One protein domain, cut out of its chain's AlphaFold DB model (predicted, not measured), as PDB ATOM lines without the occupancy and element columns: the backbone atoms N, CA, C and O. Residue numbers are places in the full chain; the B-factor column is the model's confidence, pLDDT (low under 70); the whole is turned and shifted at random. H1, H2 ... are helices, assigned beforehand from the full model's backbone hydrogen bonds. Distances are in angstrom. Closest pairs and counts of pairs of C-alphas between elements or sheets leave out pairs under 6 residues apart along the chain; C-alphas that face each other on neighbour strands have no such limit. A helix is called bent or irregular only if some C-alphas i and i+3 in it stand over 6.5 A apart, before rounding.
ATOM      1  N   ALA A   2     220.786 236.034 154.049       78.50
ATOM      2  CA  ALA A   2     221.460 236.792 152.980       78.50
ATOM      3  C   ALA A   2     221.860 235.944 151.751       78.50
ATOM      4  O   ALA A   2     221.572 236.332 150.628       78.50
ATOM      5  N   THR A   3     222.430 234.750 151.947       81.31
ATOM      6  CA  THR A   3     222.824 233.857 150.837       81.31
ATOM      7  C   THR A   3     221.641 233.278 150.060       81.31
ATOM      8  O   THR A   3     221.743 233.096 148.850       81.31
ATOM      9  N   ILE A   4     220.520 232.993 150.735       87.94
ATOM     10  CA  ILE A   4     219.301 232.471 150.093       87.94
ATOM     11  C   ILE A   4     218.699 233.581 149.240       87.94
ATOM     12  O   ILE A   4     218.511 233.395 148.044       87.94
ATOM     13  N   ILE A   5     218.476 234.744 149.856       86.94
ATOM     14  CA  ILE A   5     217.894 235.918 149.205       86.94
ATOM     15  C   ILE A   5     218.766 236.338 148.020       86.94
ATOM     16  O   ILE A   5     218.264 236.380 146.908       86.94
ATOM     17  N   GLY A   6     220.079 236.499 148.207       87.25
ATOM     18  CA  GLY A   6     220.985 236.889 147.124       87.25
ATOM     19  C   GLY A   6     221.063 235.866 145.984       87.25
ATOM     20  O   GLY A   6     221.080 236.247 144.817       87.25
ATOM     21  N   SER A   7     221.059 234.560 146.285       88.12
ATOM     22  CA  SER A   7     221.046 233.524 145.237       88.12
ATOM     23  C   SER A   7     219.751 233.547 144.421       88.12
ATOM     24  O   SER A   7     219.791 233.377 143.200       88.12
ATOM     25  N   LEU A   8     218.612 233.765 145.084       90.88
ATOM     26  CA  LEU A   8     217.306 233.865 144.436       90.88
ATOM     27  C   LEU A   8     217.156 235.180 143.658       90.88
ATOM     28  O   LEU A   8     216.695 235.141 142.525       90.88
ATOM     29  N   GLU A   9     217.617 236.310 144.195       89.62
ATOM     30  CA  GLU A   9     217.624 237.613 143.515       89.62
ATOM     31  C   GLU A   9     218.429 237.566 142.215       89.62
ATOM     32  O   GLU A   9     217.940 237.992 141.170       89.62
ATOM     33  N   VAL A  10     219.633 236.983 142.246       90.50
ATOM     34  CA  VAL A  10     220.455 236.792 141.041       90.50
ATOM     35  C   VAL A  10     219.740 235.897 140.029       90.50
ATOM     36  O   VAL A  10     219.755 236.200 138.835       90.50
ATOM     37  N   MET A  11     219.084 234.823 140.482       89.88
ATOM     38  CA  MET A  11     218.278 233.985 139.595       89.88
ATOM     39  C   MET A  11     217.097 234.741 138.992       89.88
ATOM     40  O   MET A  11     216.854 234.577 137.805       89.88
ATOM     41  N   THR A  12     216.389 235.575 139.753       91.19
ATOM     42  CA  THR A  12     215.252 236.354 139.247       91.19
ATOM     43  C   THR A  12     215.697 237.440 138.267       91.19
ATOM     44  O   THR A  12     215.072 237.608 137.225       91.19
ATOM     45  N   MET A  13     216.784 238.163 138.559       91.50
ATOM     46  CA  MET A  13     217.244 239.285 137.730       91.50
ATOM     47  C   MET A  13     217.958 238.846 136.448       91.50
ATOM     48  O   MET A  13     217.906 239.549 135.440       91.50
ATOM     49  N   LEU A  14     218.672 237.718 136.486       92.81
ATOM     50  CA  LEU A  14     219.570 237.299 135.407       92.81
ATOM     51  C   LEU A  14     219.221 235.924 134.829       92.81
ATOM     52  O   LEU A  14     220.061 235.364 134.130       92.81
ATOM     53  N   TYR A  15     218.020 235.386 135.076       89.06
ATOM     54  CA  TYR A  15     217.649 234.006 134.726       89.06
ATOM     55  C   TYR A  15     218.128 233.584 133.331       89.06
ATOM     56  O   TYR A  15     218.952 232.674 133.213       89.06
ATOM     57  N   ASP A  16     217.703 234.303 132.289       92.62
ATOM     58  CA  ASP A  16     218.009 233.997 130.884       92.62
ATOM     59  C   ASP A  16     219.486 234.195 130.515       92.62
ATOM     60  O   ASP A  16     219.967 233.615 129.546       92.62
ATOM     61  N   LYS A  17     220.226 234.976 131.309       92.19
ATOM     62  CA  LYS A  17     221.655 235.266 131.113       92.19
ATOM     63  C   LYS A  17     222.575 234.286 131.845       92.19
ATOM     64  O   LYS A  17     223.782 234.297 131.614       92.19
ATOM     65  N   LEU A  18     222.041 233.465 132.749       91.12
ATOM     66  CA  LEU A  18     222.813 232.480 133.503       91.12
ATOM     67  C   LEU A  18     222.934 231.168 132.726       91.12
ATOM     68  O   LEU A  18     221.944 230.651 132.207       91.12
ATOM     69  N   SER A  19     224.131 230.578 132.734       94.25
ATOM     70  CA  SER A  19     224.321 229.199 132.282       94.25
ATOM     71  C   SER A  19     223.562 228.214 133.178       94.25
ATOM     72  O   SER A  19     223.314 228.482 134.359       94.25
ATOM     73  N   GLU A  20     223.230 227.038 132.641       92.25
ATOM     74  CA  GLU A  20     222.548 225.982 133.398       92.25
ATOM     75  C   GLU A  20     223.338 225.565 134.651       92.25
ATOM     76  O   GLU A  20     222.766 225.408 135.730       92.25
ATOM     77  N   GLU A  21     224.666 225.468 134.543       90.75
ATOM     78  CA  GLU A  21     225.553 225.178 135.675       90.75
ATOM     79  C   GLU A  21     225.445 226.233 136.776       90.75
ATOM     80  O   GLU A  21     225.357 225.897 137.961       90.75
ATOM     81  N   LYS A  22     225.401 227.519 136.406       88.81
ATOM     82  CA  LYS A  22     225.307 228.601 137.385       88.81
ATOM     83  C   LYS A  22     223.946 228.611 138.074       88.81
ATOM     84  O   LYS A  22     223.896 228.816 139.286       88.81
ATOM     85  N   ARG A  23     222.864 228.314 137.346       91.25
ATOM     86  CA  ARG A  23     221.521 228.138 137.927       91.25
ATOM     87  C   ARG A  23     221.507 226.990 138.939       91.25
ATOM     88  O   ARG A  23     221.113 227.197 140.084       91.25
ATOM     89  N   LYS A  24     222.015 225.807 138.563       88.12
ATOM     90  CA  LYS A  24     222.128 224.644 139.467       88.12
ATOM     91  C   LYS A  24     222.960 224.964 140.709       88.12
ATOM     92  O   LYS A  24     222.568 224.602 141.817       88.12
ATOM     93  N   SER A  25     224.074 225.674 140.541       85.88
ATOM     94  CA  SER A  25     224.929 226.108 141.649       85.88
ATOM     95  C   SER A  25     224.191 227.043 142.615       85.88
ATOM     96  O   SER A  25     224.203 226.778 143.814       85.88
ATOM     97  N   LEU A  26     223.490 228.070 142.119       87.50
ATOM     98  CA  LEU A  26     222.722 229.004 142.956       87.50
ATOM     99  C   LEU A  26     221.569 228.314 143.697       87.50
ATOM    100  O   LEU A  26     221.384 228.552 144.890       87.50
ATOM    101  N   ILE A  27     220.836 227.417 143.025       87.50
ATOM    102  CA  ILE A  27     219.789 226.593 143.653       87.50
ATOM    103  C   ILE A  27     220.390 225.736 144.769       87.50
ATOM    104  O   ILE A  27     219.879 225.724 145.887       87.50
ATOM    105  N   SER A  28     221.498 225.049 144.488       82.56
ATOM    106  CA  SER A  28     222.187 224.202 145.464       82.56
ATOM    107  C   SER A  28     222.674 225.003 146.677       82.56
ATOM    108  O   SER A  28     222.489 224.577 147.821       82.56
ATOM    109  N   SER A  29     223.229 226.201 146.458       81.38
ATOM    110  CA  SER A  29     223.638 227.107 147.534       81.38
ATOM    111  C   SER A  29     222.451 227.580 148.375       81.38
ATOM    112  O   SER A  29     222.521 227.520 149.603       81.38
ATOM    113  N   ALA A  30     221.348 227.991 147.745       83.38
ATOM    114  CA  ALA A  30     220.140 228.417 148.449       83.38
ATOM    115  C   ALA A  30     219.521 227.275 149.273       83.38
ATOM    116  O   ALA A  30     219.198 227.474 150.443       83.38
ATOM    117  N   LEU A  31     219.415 226.069 148.703       79.44
ATOM    118  CA  LEU A  31     218.909 224.883 149.401       79.44
ATOM    119  C   LEU A  31     219.797 224.500 150.584       79.44
ATOM    120  O   LEU A  31     219.292 224.276 151.682       79.44
ATOM    121  N   THR A  32     221.116 224.472 150.391       78.25
ATOM    122  CA  THR A  32     222.075 224.176 151.468       78.25
ATOM    123  C   THR A  32     221.892 225.137 152.643       78.25
ATOM    124  O   THR A  32     221.891 224.727 153.804       78.25
ATOM    125  N   GLU A  33     221.697 226.420 152.349       82.62
ATOM    126  CA  GLU A  33     221.479 227.453 153.356       82.62
ATOM    127  C   GLU A  33     220.105 227.379 154.027       82.62
ATOM    128  O   GLU A  33     219.996 227.627 155.232       82.62
ATOM    129  N   ALA A  34     219.065 226.998 153.284       81.06
ATOM    130  CA  ALA A  34     217.730 226.766 153.826       81.06
ATOM    131  C   ALA A  34     217.729 225.589 154.810       81.06
ATOM    132  O   ALA A  34     217.297 225.752 155.949       81.06
ATOM    133  N   PHE A  35     218.309 224.445 154.428       77.31
ATOM    134  CA  PHE A  35     218.450 223.289 155.319       77.31
ATOM    135  C   PHE A  35     219.288 223.610 156.557       77.31
ATOM    136  O   PHE A  35     218.975 223.161 157.660       77.31
ATOM    137  N   ARG A  36     220.337 224.432 156.412       75.69
ATOM    138  CA  ARG A  36     221.136 224.878 157.560       75.69
ATOM    139  C   ARG A  36     220.305 225.699 158.548       75.69
ATOM    140  O   ARG A  36     220.458 225.518 159.755       75.69
ATOM    141  N   LEU A  37     219.462 226.608 158.056       78.44
ATOM    142  CA  LEU A  37     218.572 227.414 158.898       78.44
ATOM    143  C   LEU A  37     217.481 226.578 159.558       78.44
ATOM    144  O   LEU A  37     217.238 226.756 160.746       78.44
ATOM    145  N   ASP A  38     216.867 225.659 158.820       77.25
ATOM    146  CA  ASP A  38     215.861 224.741 159.353       77.25
ATOM    147  C   ASP A  38     216.421 223.913 160.521       77.25
ATOM    148  O   ASP A  38     215.867 223.897 161.624       77.25
ATOM    149  N   HIS A  39     217.617 223.344 160.336       74.12
ATOM    150  CA  HIS A  39     218.318 222.625 161.396       74.12
ATOM    151  C   HIS A  39     218.668 223.531 162.589       74.12
ATOM    152  O   HIS A  39     218.638 223.097 163.743       74.12
ATOM    153  N   PHE A  40     219.002 224.801 162.346       76.06
ATOM    154  CA  PHE A  40     219.282 225.760 163.415       76.06
ATOM    155  C   PHE A  40     218.042 226.088 164.245       76.06
ATOM    156  O   PHE A  40     218.105 226.010 165.471       76.06
ATOM    157  N   ILE A  41     216.930 226.417 163.585       78.81
ATOM    158  CA  ILE A  41     215.655 226.730 164.236       78.81
ATOM    159  C   ILE A  41     215.186 225.528 165.050       78.81
ATOM    160  O   ILE A  41     214.859 225.682 166.224       78.81
ATOM    161  N   THR A  42     215.239 224.334 164.457       78.56
ATOM    162  CA  THR A  42     214.907 223.079 165.138       78.56
ATOM    163  C   THR A  42     215.732 222.928 166.417       78.56
ATOM    164  O   THR A  42     215.170 222.850 167.504       78.56
ATOM    165  N   ASN A  43     217.062 223.039 166.334       78.31
ATOM    166  CA  ASN A  43     217.927 222.927 167.512       78.31
ATOM    167  C   ASN A  43     217.624 223.965 168.611       78.31
ATOM    168  O   ASN A  43     217.713 223.626 169.788       78.31
ATOM    169  N   ILE A  44     217.270 225.208 168.258       79.19
ATOM    170  CA  ILE A  44     216.870 226.227 169.245       79.19
ATOM    171  C   ILE A  44     215.554 225.840 169.919       79.19
ATOM    172  O   ILE A  44     215.464 225.873 171.144       79.19
ATOM    173  N   LEU A  45     214.540 225.476 169.130       79.19
ATOM    174  CA  LEU A  45     213.230 225.091 169.651       79.19
ATOM    175  C   LEU A  45     213.337 223.883 170.574       79.19
ATOM    176  O   LEU A  45     212.676 223.827 171.606       79.19
ATOM    177  N   ASP A  46     214.187 222.929 170.222       79.69
ATOM    178  CA  ASP A  46     214.414 221.760 171.050       79.69
ATOM    179  C   ASP A  46     215.140 222.107 172.339       79.69
ATOM    180  O   ASP A  46     214.690 221.691 173.400       79.69
ATOM    181  N   MET A  47     216.180 222.943 172.284       79.38
ATOM    182  CA  MET A  47     216.834 223.437 173.496       79.38
ATOM    183  C   MET A  47     215.838 224.148 174.422       79.38
ATOM    184  O   MET A  47     215.834 223.876 175.618       79.38
ATOM    185  N   ALA A  48     214.949 224.982 173.876       80.00
ATOM    186  CA  ALA A  48     213.914 225.661 174.653       80.00
ATOM    187  C   ALA A  48     212.919 224.674 175.290       80.00
ATOM    188  O   ALA A  48     212.576 224.808 176.461       80.00
ATOM    189  N   LYS A  49     212.483 223.645 174.549       82.38
ATOM    190  CA  LYS A  49     211.610 222.588 175.088       82.38
ATOM    191  C   LYS A  49     212.292 221.787 176.196       82.38
ATOM    192  O   LYS A  49     211.643 221.432 177.174       82.38
ATOM    193  N   PHE A  50     213.581 221.508 176.041       80.31
ATOM    194  CA  PHE A  50     214.387 220.786 177.019       80.31
ATOM    195  C   PHE A  50     214.658 221.615 178.282       80.31
ATOM    196  O   PHE A  50     214.605 221.088 179.387       80.31
ATOM    197  N   GLU A  51     214.886 222.922 178.151       78.50
ATOM    198  CA  GLU A  51     215.002 223.831 179.302       78.50
ATOM    199  C   GLU A  51     213.683 223.987 180.066       78.50
ATOM    200  O   GLU A  51     213.701 224.169 181.279       78.50
ATOM    201  N   ALA A  52     212.551 223.881 179.369       82.25
ATOM    202  CA  ALA A  52     211.216 223.949 179.956       82.25
ATOM    203  C   ALA A  52     210.690 222.600 180.490       82.25
ATOM    204  O   ALA A  52     209.527 222.532 180.880       82.25
ATOM    205  N   ASP A  53     211.498 221.530 180.455       78.31
ATOM    206  CA  ASP A  53     211.098 220.156 180.817       78.31
ATOM    207  C   ASP A  53     209.813 219.677 180.098       78.31
ATOM    208  O   ASP A  53     208.999 218.903 180.602       78.31
TER     209      ASP A  53
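AT A GLANCE: This is residues 2 to 53 of the 213 residues of the protein "Histidine kinase" of Asticcacaulis sp. AC466 (UniProt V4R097). A lopsided helical hairpin: the long helix H2 makes the length of a rod, and the shorter H1 folds back beside its first part, residues 23 to 34. The later part of H2 sticks out alone, with residues 35 to 53 standing free, of which 35 to 51 belong to H2. The printed part has 52 residues with two named helices, H1 then H2 along the chain, and no named strand; its class is all helix. The whole is extended, with a radius of gyration of the C-alphas of 15.8 A and spans of 53 by 16 by 9 A.

HOW THE PARTS SIT: H2, residues 20 to 51, is the longest helix, and it touches H1, residues 2 to 17, with its residues 23 to 34 alone. The closest C-alphas of the two are those of Ile 4 and Ala 30, 4.5 A apart. Their lines stand at a shallow tilt of 20 degrees, and the helices run opposite ways. H1 and H2 form a helical hairpin, joined by a tight link of 2 residues. In H2 every O i to N i+4 pair is within hydrogen-bond range; in H1 10 of 12 are.

IN THESE COORDINATES: H2 is 46.6 A from its first to its last C-alpha, from C-alpha 20 at (222.548, 225.982, 133.398) to C-alpha 51 at (215.002, 223.831, 179.302). H1 is 21.9 A long in the same measure and begins with C-alpha 2 at (221.460, 236.792, 152.980). H1 has a kink of 38 degrees near residue 11. It is also irregular: C-alphas 13 and 16 are 8.7 A apart, and its line is a rough one.

THE WHOLE: The two C-alphas farthest apart are those of Lys 17 and Asp 53, at 53.0 A. Without the stretch that stands free, the body has 33 residues and spans 24 by 16 by 7 A. The printed part has no cut. The mean pLDDT of the printed part is 84.2, and no printed residue is under 70.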